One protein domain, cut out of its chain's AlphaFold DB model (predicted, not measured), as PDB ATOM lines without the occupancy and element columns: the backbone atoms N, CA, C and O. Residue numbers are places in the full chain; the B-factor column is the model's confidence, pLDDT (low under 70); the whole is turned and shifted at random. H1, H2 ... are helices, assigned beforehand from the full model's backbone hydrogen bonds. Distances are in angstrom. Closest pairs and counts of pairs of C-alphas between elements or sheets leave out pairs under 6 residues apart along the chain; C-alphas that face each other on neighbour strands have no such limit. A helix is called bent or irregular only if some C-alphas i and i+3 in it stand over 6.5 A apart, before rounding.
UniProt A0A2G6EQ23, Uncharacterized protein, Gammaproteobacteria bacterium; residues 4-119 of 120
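This is residues 4 to 119 of the 120 residues of an uncharacterized protein of Gammaproteobacteria bacterium (UniProt A0A2G6EQ23). What shape is this? Two helical hairpins, H2 with H3 and H4 with H5, pack together where H5 crosses H3; short H1 crosses the first part of H2, and the end of H6 with the tail after it, residues 110 to 119, sticks out. What is it built of? The printed part has 116 residues with six named helices, H1 to H6 in order, no named strand, class all helix, with mostly crossed packing. How tight is it? It is compact, with a radius of gyration of the C-alphas of 14.2 A and spans of 43 by 32 by 27 A.

What comes first? H1, residues 4 to 11, touches H2, residues 15 to 35, with residues 15 to 22 of H2 alone, about perpendicular at 76 degrees; the closest C-alphas, Ile 4 and Ala 18, are 5.4 A apart. H2 and H3, residues 40 to 58, form a hairpin at a shallow tilt of 7 degrees, closest C-alphas Ile 21 and Thr 57, 6.6 A. Is there a hub? H5, residues 79 to 94, touches H3 with residues 88 to 94 alone, C-alphas Ala 43 and Asn 91 closest at 4.7 A. H4, residues 65 to 76, forms a hairpin with H5, C-alphas Tyr 76 and Lys 82 closest at 4.4 A; H6, residues 103 to 117, only just touches this hub, with 3 pairs of C-alphas within 8 A, Ile 89 and Tyr 106 closest at 7.2 A. Are the backbones helical? Every O i to N i+4 pair is within hydrogen-bond range in H1, H2, H3, H4 and H6, and 10 of 12 in H5.

Where are the anchors? H1 begins at C-alpha 4, (15.719, 4.636, -75.924), and H6 ends at C-alpha 117, (44.191, -7.023, -62.634). How long are the helices? H2 measures 30.0 A, H3 26.0 A, irregular H5 23.8 A, with C-alphas 80 and 83 7.7 A apart, and H6 21.2 A.

Is it continuous? The printed part has no cut, and no link is long. Where is confidence low? Residues 59 to 63 and 116 to 119 are under 70 in pLDDT.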
ATOM      1  N   ILE A   4      16.891   4.256 -75.117       94.62
ATOM      2  CA  ILE A   4      15.719   4.636 -75.924       94.62
ATOM      3  C   ILE A   4      15.966   5.963 -76.655       94.62
ATOM      4  O   ILE A   4      15.689   6.064 -77.846       94.62
ATOM      5  N   GLU A   5      16.515   6.976 -75.979       94.62
ATOM      6  CA  GLU A   5      16.790   8.283 -76.593       94.62
ATOM      7  C   GLU A   5      17.860   8.192 -77.689       94.62
ATOM      8  O   GLU A   5      17.752   8.880 -78.706       94.62
ATOM      9  N   LEU A   6      18.867   7.335 -77.494       94.06
ATOM     10  CA  LEU A   6      19.880   7.017 -78.497       94.06
ATOM     11  C   LEU A   6      19.223   6.413 -79.749       94.06
ATOM     12  O   LEU A   6      19.465   6.895 -80.853       94.06
ATOM     13  N   LEU A   7      18.336   5.424 -79.590       92.69
ATOM     14  CA  LEU A   7      17.625   4.805 -80.715       92.69
ATOM     15  C   LEU A   7      16.760   5.801 -81.495       92.69
ATOM     16  O   LEU A   7      16.699   5.753 -82.725       92.69
ATOM     17  N   GLN A   8      16.130   6.747 -80.801       93.94
ATOM     18  CA  GLN A   8      15.359   7.797 -81.461       93.94
ATOM     19  C   GLN A   8      16.249   8.768 -82.245       93.94
ATOM     20  O   GLN A   8      15.922   9.123 -83.375       93.94
ATOM     21  N   LYS A   9      17.357   9.224 -81.649       91.81
ATOM     22  CA  LYS A   9      18.203  10.276 -82.234       91.81
ATOM     23  C   LYS A   9      19.126   9.766 -83.332       91.81
ATOM     24  O   LYS A   9      19.275  10.445 -84.341       91.81
ATOM     25  N   THR A  10      19.730   8.601 -83.132       89.50
ATOM     26  CA  THR A  10      20.740   8.046 -84.043       89.50
ATOM     27  C   THR A  10      20.097   7.211 -85.146       89.50
ATOM     28  O   THR A  10      20.527   7.278 -86.292       89.50
ATOM     29  N   TYR A  11      19.022   6.483 -84.825       88.56
ATOM     30  CA  TYR A  11      18.403   5.513 -85.737       88.56
ATOM     31  C   TYR A  11      16.975   5.889 -86.157       88.56
ATOM     32  O   TYR A  11      16.303   5.113 -86.837       88.56
ATOM     33  N   GLY A  12      16.483   7.065 -85.745       90.75
ATOM     34  CA  GLY A  12      15.170   7.582 -86.140       90.75
ATOM     35  C   GLY A  12      13.985   6.735 -85.663       90.75
ATOM     36  O   GLY A  12      12.902   6.825 -86.242       90.75
ATOM     37  N   LYS A  13      14.172   5.883 -84.648       91.94
ATOM     38  CA  LYS A  13      13.139   4.942 -84.196       91.94
ATOM     39  C   LYS A  13      12.052   5.641 -83.387       91.94
ATOM     40  O   LYS A  13      12.298   6.628 -82.693       91.94
ATOM     41  N   SER A  14      10.825   5.126 -83.465       93.81
ATOM     42  CA  SER A  14       9.761   5.570 -82.566       93.81
ATOM     43  C   SER A  14      10.039   5.080 -81.138       93.81
ATOM     44  O   SER A  14      10.815   4.151 -80.927       93.81
ATOM     45  N   VAL A  15       9.380   5.664 -80.132       94.62
ATOM     46  CA  VAL A  15       9.493   5.174 -78.742       94.62
ATOM     47  C   VAL A  15       9.028   3.718 -78.626       94.62
ATOM     48  O   VAL A  15       9.573   2.966 -77.822       94.62
ATOM     49  N   ALA A  16       8.016   3.320 -79.404       94.25
ATOM     50  CA  ALA A  16       7.504   1.954 -79.393       94.25
ATOM     51  C   ALA A  16       8.538   0.974 -79.965       94.25
ATOM     52  O   ALA A  16       8.857  -0.013 -79.307       94.25
ATOM     53  N   ASP A  17       9.123   1.303 -81.118       92.12
ATOM     54  CA  ASP A  17      10.150   0.468 -81.749       92.12
ATOM     55  C   ASP A  17      11.412   0.406 -80.887       92.12
ATOM     56  O   ASP A  17      11.965  -0.667 -80.680       92.12
ATOM     57  N   ALA A  18      11.827   1.533 -80.299       93.81
ATOM     58  CA  ALA A  18      12.984   1.585 -79.412       93.81
ATOM     59  C   ALA A  18      12.811   0.703 -78.164       93.81
ATOM     60  O   ALA A  18      13.744   0.016 -77.757       93.81
ATOM     61  N   LYS A  19      11.607   0.672 -77.577       94.94
ATOM     62  CA  LYS A  19      11.287  -0.242 -76.470       94.94
ATOM     63  C   LYS A  19      11.292  -1.703 -76.909       94.94
ATOM     64  O   LYS A  19      11.751  -2.551 -76.152       94.94
ATOM     65  N   ASN A  20      10.794  -1.992 -78.110       94.31
ATOM     66  CA  ASN A  20      10.818  -3.343 -78.659       94.31
ATOM     67  C   ASN A  20      12.259  -3.830 -78.886       94.31
ATOM     68  O   ASN A  20      12.599  -4.922 -78.450       94.31
ATOM     69  N   ILE A  21      13.118  -2.987 -79.470       94.19
ATOM     70  CA  ILE A  21      14.551  -3.270 -79.653       94.19
ATOM     71  C   ILE A  21      15.224  -3.525 -78.304       94.19
ATOM     72  O   ILE A  21      15.907  -4.529 -78.134       94.19
ATOM     73  N   GLN A  22      14.997  -2.649 -77.319       95.50
ATOM     74  CA  GLN A  22      15.547  -2.816 -75.972       95.50
ATOM     75  C   GLN A  22      15.133  -4.159 -75.351       95.50
ATOM     76  O   GLN A  22      15.955  -4.827 -74.728       95.50
ATOM     77  N   GLN A  23      13.873  -4.564 -75.525       96.00
ATOM     78  CA  GLN A  23      13.373  -5.842 -75.027       96.00
ATOM     79  C   GLN A  23      14.027  -7.032 -75.742       96.00
ATOM     80  O   GLN A  23      14.463  -7.965 -75.074       96.00
ATOM     81  N   GLN A  24      14.159  -6.989 -77.068       96.00
ATOM     82  CA  GLN A  24      14.799  -8.059 -77.842       96.00
ATOM     83  C   GLN A  24      16.286  -8.219 -77.507       96.00
ATOM     84  O   GLN A  24      16.775  -9.340 -77.428       96.00
ATOM     85  N   LEU A  25      17.002  -7.120 -77.244       96.88
ATOM     86  CA  LEU A  25      18.393  -7.176 -76.786       96.88
ATOM     87  C   LEU A  25      18.513  -7.801 -75.391       96.88
ATOM     88  O   LEU A  25      19.400  -8.615 -75.161       96.88
ATOM     89  N   ARG A  26      17.584  -7.498 -74.476       96.81
ATOM     90  CA  ARG A  26      17.522  -8.162 -73.160       96.81
ATOM     91  C   ARG A  26      17.217  -9.655 -73.283       96.81
ATOM     92  O   ARG A  26      17.735 -10.458 -72.516       96.81
ATOM     93  N   GLU A  27      16.372 -10.034 -74.236       97.25
ATOM     94  CA  GLU A  27      16.092 -11.441 -74.536       97.25
ATOM     95  C   GLU A  27      17.300 -12.148 -75.154       97.25
ATOM     96  O   GLU A  27      17.542 -13.309 -74.833       97.25
ATOM     97  N   LEU A  28      18.079 -11.451 -75.985       97.75
ATOM     98  CA  LEU A  28      19.331 -11.956 -76.542       97.75
ATOM     99  C   LEU A  28      20.394 -12.165 -75.453       97.75
ATOM    100  O   LEU A  28      21.022 -13.219 -75.421       97.75
ATOM    101  N   GLU A  29      20.566 -11.202 -74.547       97.31
ATOM    102  CA  GLU A  29      21.474 -11.329 -73.399       97.31
ATOM    103  C   GLU A  29      21.057 -12.495 -72.497       97.31
ATOM    104  O   GLU A  29      21.858 -13.375 -72.202       97.31
ATOM    105  N   LYS A  30      19.764 -12.595 -72.171       97.00
ATOM    106  CA  LYS A  30      19.237 -13.738 -71.423       97.00
ATOM    107  C   LYS A  30      19.468 -15.069 -72.147       97.00
ATOM    108  O   LYS A  30      19.770 -16.070 -71.506       97.00
ATOM    109  N   TYR A  31      19.290 -15.103 -73.468       97.56
ATOM    110  CA  TYR A  31      19.563 -16.297 -74.264       97.56
ATOM    111  C   TYR A  31      21.035 -16.704 -74.158       97.56
ATOM    112  O   TYR A  31      21.303 -17.895 -74.009       97.56
ATOM    113  N   PHE A  32      21.955 -15.739 -74.195       97.00
ATOM    114  CA  PHE A  32      23.371 -15.994 -73.972       97.00
ATOM    115  C   PHE A  32      23.606 -16.622 -72.596       97.00
ATOM    116  O   PHE A  32      24.124 -17.733 -72.525       97.00
ATOM    117  N   ASP A  33      23.138 -15.978 -71.528       95.75
ATOM    118  CA  ASP A  33      23.339 -16.448 -70.152       95.75
ATOM    119  C   ASP A  33      22.778 -17.860 -69.911       95.75
ATOM    120  O   ASP A  33      23.385 -18.672 -69.212       95.75
ATOM    121  N   ASP A  34      21.617 -18.166 -70.497       96.69
ATOM    122  CA  ASP A  34      20.925 -19.442 -70.297       96.69
ATOM    123  C   ASP A  34      21.496 -20.585 -71.167       96.69
ATOM    124  O   ASP A  34      21.270 -21.755 -70.847       96.69
ATOM    125  N   ASN A  35      22.175 -20.283 -72.285       96.19
ATOM    126  CA  ASN A  35      22.528 -21.276 -73.317       96.19
ATOM    127  C   ASN A  35      23.999 -21.242 -73.754       96.19
ATOM    128  O   ASN A  35      24.339 -21.923 -74.720       96.19
ATOM    129  N   PHE A  36      24.850 -20.442 -73.108       94.06
ATOM    130  CA  PHE A  36      26.245 -20.299 -73.510       94.06
ATOM    131  C   PHE A  36      26.973 -21.646 -73.525       94.06
ATOM    132  O   PHE A  36      27.069 -22.341 -72.510       94.06
ATOM    133  N   GLU A  37      27.548 -21.959 -74.681       92.06
ATOM    134  CA  GLU A  37      28.471 -23.066 -74.873       92.06
ATOM    135  C   GLU A  37      29.698 -22.558 -75.629       92.06
ATOM    136  O   GLU A  37      29.592 -21.823 -76.612       92.06
ATOM    137  N   GLU A  38      30.884 -22.949 -75.166       89.25
ATOM    138  CA  GLU A  38      32.123 -22.601 -75.850       89.25
ATOM    139  C   GLU A  38      32.192 -23.340 -77.194       89.25
ATOM    140  O   GLU A  38      32.233 -24.570 -77.247       89.25
ATOM    141  N   GLY A  39      32.212 -22.588 -78.296       89.50
ATOM    142  CA  GLY A  39      32.376 -23.157 -79.627       89.50
ATOM    143  C   GLY A  39      31.810 -22.299 -80.753       89.50
ATOM    144  O   GLY A  39      30.994 -21.401 -80.557       89.50
ATOM    145  N   GLU A  40      32.239 -22.625 -81.969       92.75
ATOM    146  CA  GLU A  40      31.857 -21.936 -83.209       92.75
ATOM    147  C   GLU A  40      30.350 -22.046 -83.513       92.75
ATOM    148  O   GLU A  40      29.763 -21.125 -84.076       92.75
ATOM    149  N   GLU A  41      29.706 -23.157 -83.134       94.31
ATOM    150  CA  GLU A  41      28.278 -23.391 -83.394       94.31
ATOM    151  C   GLU A  41      27.385 -22.440 -82.591       94.31
ATOM    152  O   GLU A  41      26.536 -21.757 -83.170       94.31
ATOM    153  N   PHE A  42      27.613 -22.344 -81.277       96.00
ATOM    154  CA  PHE A  42      26.906 -21.388 -80.431       96.00
ATOM    155  C   PHE A  42      27.195 -19.953 -80.879       96.00
ATOM    156  O   PHE A  42      26.258 -19.174 -81.054       96.00
ATOM    157  N   ALA A  43      28.466 -19.627 -81.142       95.88
ATOM    158  CA  ALA A  43      28.870 -18.299 -81.588       95.88
ATOM    159  C   ALA A  43      28.112 -17.868 -82.855       95.88
ATOM    160  O   ALA A  43      27.530 -16.785 -82.887       95.88
ATOM    161  N   ARG A  44      28.022 -18.742 -83.867       94.81
ATOM    162  CA  ARG A  44      27.233 -18.482 -85.084       94.81
ATOM    163  C   ARG A  44      25.757 -18.269 -84.799       94.81
ATOM    164  O   ARG A  44      25.175 -17.317 -85.307       94.81
ATOM    165  N   LEU A  45      25.144 -19.140 -84.000       96.44
ATOM    166  CA  LEU A  45      23.718 -19.046 -83.695       96.44
ATOM    167  C   LEU A  45      23.389 -17.772 -82.907       96.44
ATOM    168  O   LEU A  45      22.361 -17.138 -83.145       96.44
ATOM    169  N   PHE A  46      24.256 -17.394 -81.972       97.19
ATOM    170  CA  PHE A  46      24.123 -16.175 -81.190       97.19
ATOM    171  C   PHE A  46      24.237 -14.920 -82.065       97.19
ATOM    172  O   PHE A  46      23.365 -14.053 -82.000       97.19
ATOM    173  N   ILE A  47      25.252 -14.853 -82.933       95.25
ATOM    174  CA  ILE A  47      25.441 -13.727 -83.858       95.25
ATOM    175  C   ILE A  47      24.305 -13.639 -84.873       95.25
ATOM    176  O   ILE A  47      23.765 -12.557 -85.074       95.25
ATOM    177  N   GLN A  48      23.835 -14.768 -85.403       94.50
ATOM    178  CA  GLN A  48      22.677 -14.783 -86.294       94.50
ATOM    179  C   GLN A  48      21.427 -14.188 -85.623       94.50
ATOM    180  O   GLN A  48      20.707 -13.402 -86.231       94.50
ATOM    181  N   LYS A  49      21.171 -14.503 -84.346       95.56
ATOM    182  CA  LYS A  49      20.051 -13.896 -83.600       95.56
ATOM    183  C   LYS A  49      20.207 -12.387 -83.448       95.56
ATOM    184  O   LYS A  49      19.210 -11.668 -83.454       95.56
ATOM    185  N   PHE A  50      21.435 -11.910 -83.277       94.81
ATOM    186  CA  PHE A  50      21.719 -10.484 -83.217       94.81
ATOM    187  C   PHE A  50      21.484  -9.801 -84.573       94.81
ATOM    188  O   PHE A  50      20.762  -8.805 -84.631       94.81
ATOM    189  N   GLU A  51      21.995 -10.370 -85.664       92.12
ATOM    190  CA  GLU A  51      21.759  -9.900 -87.038       92.12
ATOM    191  C   GLU A  51      20.260  -9.880 -87.391       92.12
ATOM    192  O   GLU A  51      19.767  -8.923 -87.993       92.12
ATOM    193  N   ASP A  52      19.495 -10.883 -86.951       91.94
ATOM    194  CA  ASP A  52      18.036 -10.928 -87.106       91.94
ATOM    195  C   ASP A  52      17.347  -9.755 -86.382       91.94
ATOM    196  O   ASP A  52      16.373  -9.186 -86.886       91.94
ATOM    197  N   ILE A  53      17.844  -9.342 -85.210       91.81
ATOM    198  CA  ILE A  53      17.334  -8.157 -84.505       91.81
ATOM    199  C   ILE A  53      17.667  -6.895 -85.302       91.81
ATOM    200  O   ILE A  53      16.772  -6.080 -85.534       91.81
ATOM    201  N   LEU A  54      18.911  -6.726 -85.758       88.38
ATOM    202  CA  LEU A  54      19.310  -5.545 -86.534       88.38
ATOM    203  C   LEU A  54      18.499  -5.432 -87.829       88.38
ATOM    204  O   LEU A  54      17.929  -4.379 -88.119       88.38
ATOM    205  N   SER A  55      18.349  -6.529 -88.562       86.56
ATOM    206  CA  SER A  55      17.596  -6.538 -89.814       86.56
ATOM    207  C   SER A  55      16.107  -6.279 -89.607       86.56
ATOM    208  O   SER A  55      15.538  -5.392 -90.250       86.56
ATOM    209  N   SER A  56      15.472  -6.965 -88.654       81.38
ATOM    210  CA  SER A  56      14.031  -6.829 -88.406       81.38
ATOM    211  C   SER A  56      13.631  -5.488 -87.789       81.38
ATOM    212  O   SER A  56      12.516  -5.015 -88.022       81.38
ATOM    213  N   THR A  57      14.515  -4.856 -87.016       74.69
ATOM    214  CA  THR A  57      14.172  -3.639 -86.264       74.69
ATOM    215  C   THR A  57      14.787  -2.373 -86.819       74.69
ATOM    216  O   THR A  57      14.157  -1.307 -86.794       74.69
ATOM    217  N   LEU A  58      16.012  -2.456 -87.334       72.75
ATOM    218  CA  LEU A  58      16.715  -1.314 -87.886       72.75
ATOM    219  C   LEU A  58      16.483  -1.181 -89.390       72.75
ATOM    220  O   LEU A  58      16.541  -0.053 -89.878       72.75
ATOM    221  N   GLY A  59      16.068  -2.261 -90.066       68.19
ATOM    222  CA  GLY A  59      15.940  -2.309 -91.524       68.19
ATOM    223  C   GLY A  59      17.305  -2.328 -92.211       68.19
ATOM    224  O   GLY A  59      17.425  -1.844 -93.332       68.19
ATOM    225  N   MET A  60      18.325  -2.800 -91.493       66.38
ATOM    226  CA  MET A  60      19.702  -2.903 -91.958       66.38
ATOM    227  C   MET A  60      19.895  -4.268 -92.612       66.38
ATOM    228  O   MET A  60      19.444  -5.276 -92.068       66.38
ATOM    229  N   GLU A  61      20.525  -4.318 -93.782       64.00
ATOM    230  CA  GLU A  61      20.942  -5.609 -94.326       64.00
ATOM    231  C   GLU A  61      22.120  -6.130 -93.484       64.00
ATOM    232  O   GLU A  61      22.967  -5.357 -93.037       64.00
ATOM    233  N   ALA A  62      22.111  -7.426 -93.164       58.62
ATOM    234  CA  ALA A  62      23.072  -8.039 -92.239       58.62
ATOM    235  C   ALA A  62      24.524  -8.027 -92.765       58.62
ATOM    236  O   ALA A  62      25.451  -8.320 -92.022       58.62
ATOM    237  N   ASP A  63      24.724  -7.690 -94.038       64.38
ATOM    238  CA  ASP A  63      26.020  -7.551 -94.700       64.38
ATOM    239  C   ASP A  63      26.665  -6.164 -94.523       64.38
ATOM    240  O   ASP A  63      27.810  -5.971 -94.938       64.38
ATOM    241  N   ASP A  64      25.986  -5.215 -93.871       80.06
ATOM    242  CA  ASP A  64      26.549  -3.899 -93.561       80.06
ATOM    243  C   ASP A  64      27.315  -3.900 -92.223       80.06
ATOM    244  O   ASP A  64      26.807  -3.515 -91.161       80.06
ATOM    245  N   LEU A  65      28.566  -4.371 -92.286       79.56
ATOM    246  CA  LEU A  65      29.465  -4.474 -91.131       79.56
ATOM    247  C   LEU A  65      29.711  -3.125 -90.441       79.56
ATOM    248  O   LEU A  65      29.743  -3.088 -89.212       79.56
ATOM    249  N   ASP A  66      29.800  -2.020 -91.190       83.19
ATOM    250  CA  ASP A  66      30.034  -0.679 -90.632       83.19
ATOM    251  C   ASP A  66      28.880  -0.256 -89.707       83.19
ATOM    252  O   ASP A  66      29.074   0.357 -88.649       83.19
ATOM    253  N   TYR A  67      27.648  -0.600 -90.090       82.38
ATOM    254  CA  TYR A  67      26.466  -0.325 -89.281       82.38
ATOM    255  C   TYR A  67      26.368  -1.233 -88.063       82.38
ATOM    256  O   TYR A  67      26.005  -0.761 -86.980       82.38
ATOM    257  N   MET A  68      26.697  -2.515 -88.223       88.12
ATOM    258  CA  MET A  68      26.757  -3.454 -87.108       88.12
ATOM    259  C   MET A  68      27.795  -2.995 -86.076       88.12
ATOM    260  O   MET A  68      27.482  -2.925 -84.886       88.12
ATOM    261  N   GLU A  69      28.975  -2.576 -86.531       90.19
ATOM    262  CA  GLU A  69      30.037  -2.033 -85.688       90.19
ATOM    263  C   GLU A  69      29.573  -0.765 -84.965       90.19
ATOM    264  O   GLU A  69      29.654  -0.680 -83.738       90.19
ATOM    265  N   CYS A  70      28.985   0.196 -85.687       89.44
ATOM    266  CA  CYS A  70      28.427   1.402 -85.075       89.44
ATOM    267  C   CYS A  70      27.341   1.086 -84.035       89.44
ATOM    268  O   CYS A  70      27.207   1.796 -83.033       89.44
ATOM    269  N   PHE A  71      26.529   0.052 -84.245       92.00
ATOM    270  CA  PHE A  71      25.502  -0.322 -83.280       92.00
ATOM    271  C   PHE A  71      26.113  -0.935 -82.019       92.00
ATOM    272  O   PHE A  71      25.783  -0.500 -80.913       92.00
ATOM    273  N   VAL A  72      27.045  -1.878 -82.174       93.75
ATOM    274  CA  VAL A  72      27.764  -2.517 -81.062       93.75
ATOM    275  C   VAL A  72      28.566  -1.489 -80.258       93.75
ATOM    276  O   VAL A  72      28.497  -1.481 -79.030       93.75
ATOM    277  N   ALA A  73      29.203  -0.531 -80.931       91.62
ATOM    278  CA  ALA A  73      29.828   0.643 -80.329       91.62
ATOM    279  C   ALA A  73      28.900   1.424 -79.402       91.62
ATOM    280  O   ALA A  73      29.246   1.757 -78.266       91.62
ATOM    281  N   ASN A  74      27.697   1.715 -79.885       92.44
ATOM    282  CA  ASN A  74      26.715   2.444 -79.105       92.44
ATOM    283  C   ASN A  74      26.168   1.607 -77.937       92.44
ATOM    284  O   ASN A  74      25.890   2.181 -76.882       92.44
ATOM    285  N   LEU A  75      26.033   0.282 -78.099       93.62
ATOM    286  CA  LEU A  75      25.663  -0.634 -77.014       93.62
ATOM    287  C   LEU A  75      26.723  -0.660 -75.912       93.62
ATOM    288  O   LEU A  75      26.365  -0.551 -74.743       93.62
ATOM    289  N   TYR A  76      28.007  -0.729 -76.269       93.00
ATOM    290  CA  TYR A  76      29.115  -0.758 -75.309       93.00
ATOM    291  C   TYR A  76      29.140   0.480 -74.396       93.00
ATOM    292  O   TYR A  76      29.488   0.398 -73.219       93.00
ATOM    293  N   GLN A  77      28.706   1.633 -74.915       91.50
ATOM    294  CA  GLN A  77      28.583   2.874 -74.143       91.50
ATOM    295  C   GLN A  77      27.379   2.900 -73.186       91.50
ATOM    296  O   GLN A  77      27.259   3.831 -72.384       91.50
ATOM    297  N   GLN A  78      26.458   1.935 -73.272       94.12
ATOM    298  CA  GLN A  78      25.334   1.806 -72.349       94.12
ATOM    299  C   GLN A  78      25.664   0.784 -71.264       94.12
ATOM    300  O   GLN A  78      25.808  -0.399 -71.548       94.12
ATOM    301  N   GLU A  79      25.688   1.217 -70.003       91.25
ATOM    302  CA  GLU A  79      25.964   0.332 -68.860       91.25
ATOM    303  C   GLU A  79      25.035  -0.897 -68.830       91.25
ATOM    304  O   GLU A  79      25.490  -2.004 -68.571       91.25
ATOM    305  N   GLU A  80      23.754  -0.729 -69.194       93.31
ATOM    306  CA  GLU A  80      22.775  -1.827 -69.245       93.31
ATOM    307  C   GLU A  80      23.011  -2.857 -70.367       93.31
ATOM    308  O   GLU A  80      22.406  -3.919 -70.312       93.31
ATOM    309  N   PHE A  81      23.845  -2.559 -71.371       95.62
ATOM    310  CA  PHE A  81      24.130  -3.449 -72.510       95.62
ATOM    311  C   PHE A  81      25.625  -3.683 -72.742       95.62
ATOM    312  O   PHE A  81      26.000  -4.318 -73.730       95.62
ATOM    313  N   LYS A  82      26.492  -3.202 -71.844       93.44
ATOM    314  CA  LYS A  82      27.945  -3.334 -71.989       93.44
ATOM    315  C   LYS A  82      28.368  -4.804 -72.069       93.44
ATOM    316  O   LYS A  82      29.138  -5.161 -72.955       93.44
ATOM    317  N   SER A  83      27.805  -5.658 -71.208       93.12
ATOM    318  CA  SER A  83      28.044  -7.112 -71.217       93.12
ATOM    319  C   SER A  83      27.601  -7.757 -72.536       93.12
ATOM    320  O   SER A  83      28.375  -8.458 -73.185       93.12
ATOM    321  N   LEU A  84      26.388  -7.443 -73.001       96.44
ATOM    322  CA  LEU A  84      25.896  -7.914 -74.293       96.44
ATOM    323  C   LEU A  84      26.807  -7.495 -75.461       96.44
ATOM    324  O   LEU A  84      27.107  -8.324 -76.317       96.44
ATOM    325  N   ALA A  85      27.268  -6.241 -75.496       95.38
ATOM    326  CA  ALA A  85      28.172  -5.751 -76.540       95.38
ATOM    327  C   ALA A  85      29.495  -6.534 -76.564       95.38
ATOM    328  O   ALA A  85      29.933  -6.970 -77.626       95.38
ATOM    329  N   ILE A  86      30.082  -6.779 -75.389       93.06
ATOM    330  CA  ILE A  86      31.283  -7.609 -75.220       93.06
ATOM    331  C   ILE A  86      31.047  -9.021 -75.777       93.06
ATOM    332  O   ILE A  86      31.841  -9.520 -76.577       93.06
ATOM    333  N   ASN A  87      29.929  -9.648 -75.404       94.75
ATOM    334  CA  ASN A  87      29.584 -10.994 -75.856       94.75
ATOM    335  C   ASN A  87      29.384 -11.056 -77.375       94.75
ATOM    336  O   ASN A  87      29.787 -12.040 -77.996       94.75
ATOM    337  N   ILE A  88      28.811 -10.013 -77.985       95.38
ATOM    338  CA  ILE A  88      28.681  -9.903 -79.443       95.38
ATOM    339  C   ILE A  88      30.060  -9.860 -80.102       95.38
ATOM    340  O   ILE A  88      30.310 -10.670 -80.985       95.38
ATOM    341  N   ILE A  89      30.976  -8.998 -79.655       93.25
ATOM    342  CA  ILE A  89      32.318  -8.879 -80.258       93.25
ATOM    343  C   ILE A  89      33.064 -10.219 -80.191       93.25
ATOM    344  O   ILE A  89      33.540 -10.731 -81.205       93.25
ATOM    345  N   ILE A  90      33.097 -10.845 -79.010       91.62
ATOM    346  CA  ILE A  90      33.793 -12.123 -78.804       91.62
ATOM    347  C   ILE A  90      33.207 -13.224 -79.700       91.62
ATOM    348  O   ILE A  90      33.947 -13.974 -80.344       91.62
ATOM    349  N   ASN A  91      31.879 -13.335 -79.765       94.00
ATOM    350  CA  ASN A  91      31.236 -14.388 -80.551       94.00
ATOM    351  C   ASN A  91      31.250 -14.096 -82.050       94.00
ATOM    352  O   ASN A  91      31.269 -15.037 -82.841       94.00
ATOM    353  N   PHE A  92      31.350 -12.833 -82.457       93.19
ATOM    354  CA  PHE A  92      31.580 -12.476 -83.849       93.19
ATOM    355  C   PHE A  92      32.910 -13.070 -84.323       93.19
ATOM    356  O   PHE A  92      32.931 -13.867 -85.263       93.19
ATOM    357  N   TYR A  93      33.994 -12.843 -83.578       90.81
ATOM    358  CA  TYR A  93      35.291 -13.452 -83.876       90.81
ATOM    359  C   TYR A  93      35.277 -14.987 -83.799       90.81
ATOM    360  O   TYR A  93      35.860 -15.655 -84.658       90.81
ATOM    361  N   ASN A  94      34.605 -15.568 -82.799       91.19
ATOM    362  CA  ASN A  94      34.533 -17.027 -82.637       91.19
ATOM    363  C   ASN A  94      33.678 -17.716 -83.711       91.19
ATOM    364  O   ASN A  94      33.865 -18.902 -83.971       91.19
ATOM    365  N   SER A  95      32.765 -16.989 -84.358       91.38
ATOM    366  CA  SER A  95      31.949 -17.507 -85.461       91.38
ATOM    367  C   SER A  95      32.684 -17.532 -86.813       91.38
ATOM    368  O   SER A  95      32.181 -18.106 -87.789       91.38
ATOM    369  N   GLY A  96      33.895 -16.957 -86.856       87.44
ATOM    370  CA  GLY A  96      34.699 -16.766 -88.063       87.44
ATOM    371  C   GLY A  96      34.500 -15.405 -88.735       87.44
ATOM    372  O   GLY A  96      34.866 -15.269 -89.900       87.44
ATOM    373  N   GLY A  97      33.909 -14.437 -88.026       85.25
ATOM    374  CA  GLY A  97      33.739 -13.064 -88.490       85.25
ATOM    375  C   GLY A  97      35.062 -12.319 -88.679       85.25
ATOM    376  O   GLY A  97      36.133 -12.796 -88.288       85.25
ATOM    377  N   ASP A  98      34.968 -11.147 -89.307       85.31
ATOM    378  CA  ASP A  98      36.111 -10.270 -89.553       85.31
ATOM    379  C   ASP A  98      36.835  -9.939 -88.243       85.31
ATOM    380  O   ASP A  98      36.214  -9.585 -87.242       85.31
ATOM    381  N   ARG A  99      38.159 -10.089 -88.264       80.06
ATOM    382  CA  ARG A  99      39.031  -9.814 -87.125       80.06
ATOM    383  C   ARG A  99      39.282  -8.333 -86.918       80.06
ATOM    384  O   ARG A  99      39.895  -8.059 -85.906       80.06
ATOM    385  N   GLU A 100      38.844  -7.479 -87.847       83.81
ATOM    386  CA  GLU A 100      38.879  -6.017 -87.739       83.81
ATOM    387  C   GLU A 100      37.570  -5.423 -87.167       83.81
ATOM    388  O   GLU A 100      37.473  -4.221 -86.913       83.81
ATOM    389  N   PHE A 101      36.539  -6.253 -86.957       84.56
ATOM    390  CA  PHE A 101      35.234  -5.806 -86.470       84.56
ATOM    391  C   PHE A 101      35.297  -5.318 -85.019       84.56
ATOM    392  O   PHE A 101      35.537  -6.110 -84.109       84.56
ATOM    393  N   CYS A 102      34.977  -4.041 -84.786       84.12
ATOM    394  CA  CYS A 102      35.001  -3.425 -83.455       84.12
ATOM    395  C   CYS A 102      36.367  -3.512 -82.746       84.12
ATOM    396  O   CYS A 102      36.406  -3.471 -81.511       84.12
ATOM    397  N   ASP A 103      37.481  -3.576 -83.480       83.94
ATOM    398  CA  ASP A 103      38.820  -3.748 -82.892       83.94
ATOM    399  C   ASP A 103      39.145  -2.700 -81.838       83.94
ATOM    400  O   ASP A 103      39.686  -3.024 -80.788       83.94
ATOM    401  N   TYR A 104      38.729  -1.452 -82.054       83.12
ATOM    402  CA  TYR A 104      38.972  -0.387 -81.087       83.12
ATOM    403  C   TYR A 104      38.251  -0.635 -79.746       83.12
ATOM    404  O   TYR A 104      38.747  -0.241 -78.692       83.12
ATOM    405  N   ILE A 105      37.066  -1.265 -79.769       82.12
ATOM    406  CA  ILE A 105      36.334  -1.639 -78.552       82.12
ATOM    407  C   ILE A 105      37.010  -2.846 -77.929       82.12
ATOM    408  O   ILE A 105      37.177  -2.880 -76.718       82.12
ATOM    409  N   TYR A 106      37.412  -3.818 -78.746       78.75
ATOM    410  CA  TYR A 106      38.102  -5.003 -78.268       78.75
ATOM    411  C   TYR A 106      39.424  -4.646 -77.572       78.75
ATOM    412  O   TYR A 106      39.672  -5.107 -76.462       78.75
ATOM    413  N   GLU A 107      40.234  -3.763 -78.157       81.88
ATOM    414  CA  GLU A 107      41.452  -3.232 -77.538       81.88
ATOM    415  C   GLU A 107      41.139  -2.501 -76.229       81.88
ATOM    416  O   GLU A 107      41.730  -2.823 -75.199       81.88
ATOM    417  N   ALA A 108      40.150  -1.599 -76.227       81.25
ATOM    418  CA  ALA A 108      39.732  -0.892 -75.015       81.25
ATOM    419  C   ALA A 108      39.234  -1.848 -73.915       81.25
ATOM    420  O   ALA A 108      39.515  -1.637 -72.739       81.25
ATOM    421  N   MET A 109      38.527  -2.923 -74.273       82.00
ATOM    422  CA  MET A 109      38.103  -3.962 -73.332       82.00
ATOM    423  C   MET A 109      39.300  -4.684 -72.712       82.00
ATOM    424  O   MET A 109      39.308  -4.921 -71.506       82.00
ATOM    425  N   ILE A 110      40.299  -5.044 -73.522       80.56
ATOM    426  CA  ILE A 110      41.518  -5.703 -73.043       80.56
ATOM    427  C   ILE A 110      42.301  -4.762 -72.119       80.56
ATOM    428  O   ILE A 110      42.749  -5.195 -71.060       80.56
ATOM    429  N   GLU A 111      42.411  -3.477 -72.461       83.62
ATOM    430  CA  GLU A 111      43.012  -2.454 -71.594       83.62
ATOM    431  C   GLU A 111      42.269  -2.324 -70.256       83.62
ATOM    432  O   GLU A 111      42.897  -2.402 -69.201       83.62
ATOM    433  N   GLU A 112      40.936  -2.224 -70.277       80.12
ATOM    434  CA  GLU A 112      40.109  -2.158 -69.064       80.12
ATOM    435  C   GLU A 112      40.260  -3.403 -68.172       80.12
ATOM    436  O   GLU A 112      40.180  -3.289 -66.946       80.12
ATOM    437  N   MET A 113      40.449  -4.589 -68.761       74.50
ATOM    438  CA  MET A 113      40.689  -5.833 -68.021       74.50
ATOM    439  C   MET A 113      42.082  -5.846 -67.379       74.50
ATOM    440  O   MET A 113      42.202  -6.165 -66.198       74.50
ATOM    441  N   MET A 114      43.120  -5.445 -68.119       75.06
ATOM    442  CA  MET A 114      44.494  -5.382 -67.602       75.06
ATOM    443  C   MET A 114      44.636  -4.356 -66.466       75.06
ATOM    444  O   MET A 114      45.295  -4.629 -65.466       75.06
ATOM    445  N   GLU A 115      43.975  -3.198 -66.565       74.00
ATOM    446  CA  GLU A 115      43.983  -2.183 -65.499       74.00
ATOM    447  C   GLU A 115      43.279  -2.640 -64.211       74.00
ATOM    448  O   GLU A 115      43.581  -2.133 -63.127       74.00
ATOM    449  N   GLN A 116      42.331  -3.576 -64.305       63.69
ATOM    450  CA  GLN A 116      41.661  -4.151 -63.136       63.69
ATOM    451  C   GLN A 116      42.536  -5.196 -62.437       63.69
ATOM    452  O   GLN A 116      42.591  -5.192 -61.212       63.69
ATOM    453  N   GLU A 117      43.266  -6.022 -63.192       60.59
ATOM    454  CA  GLU A 117      44.191  -7.023 -62.634       60.59
ATOM    455  C   GLU A 117      45.410  -6.393 -61.936       60.59
ATOM    456  O   GLU A 117      45.887  -6.927 -60.938       60.59
ATOM    457  N   ASP A 118      45.895  -5.239 -62.407       59.75
ATOM    458  CA  ASP A 118      47.040  -4.534 -61.804       59.75
ATOM    459  C   ASP A 118      46.691  -3.759 -60.511       59.75
ATOM    460  O   ASP A 118      47.589  -3.298 -59.797       59.75
ATOM    461  N   ASN A 119      45.400  -3.590 -60.200       56.44
ATOM    462  CA  ASN A 119      44.910  -2.855 -59.025       56.44
ATOM    463  C   ASN A 119      44.372  -3.759 -57.890       56.44
ATOM    464  O   ASN A 119      43.864  -3.226 -56.895       56.44
TER     465      ASN A 119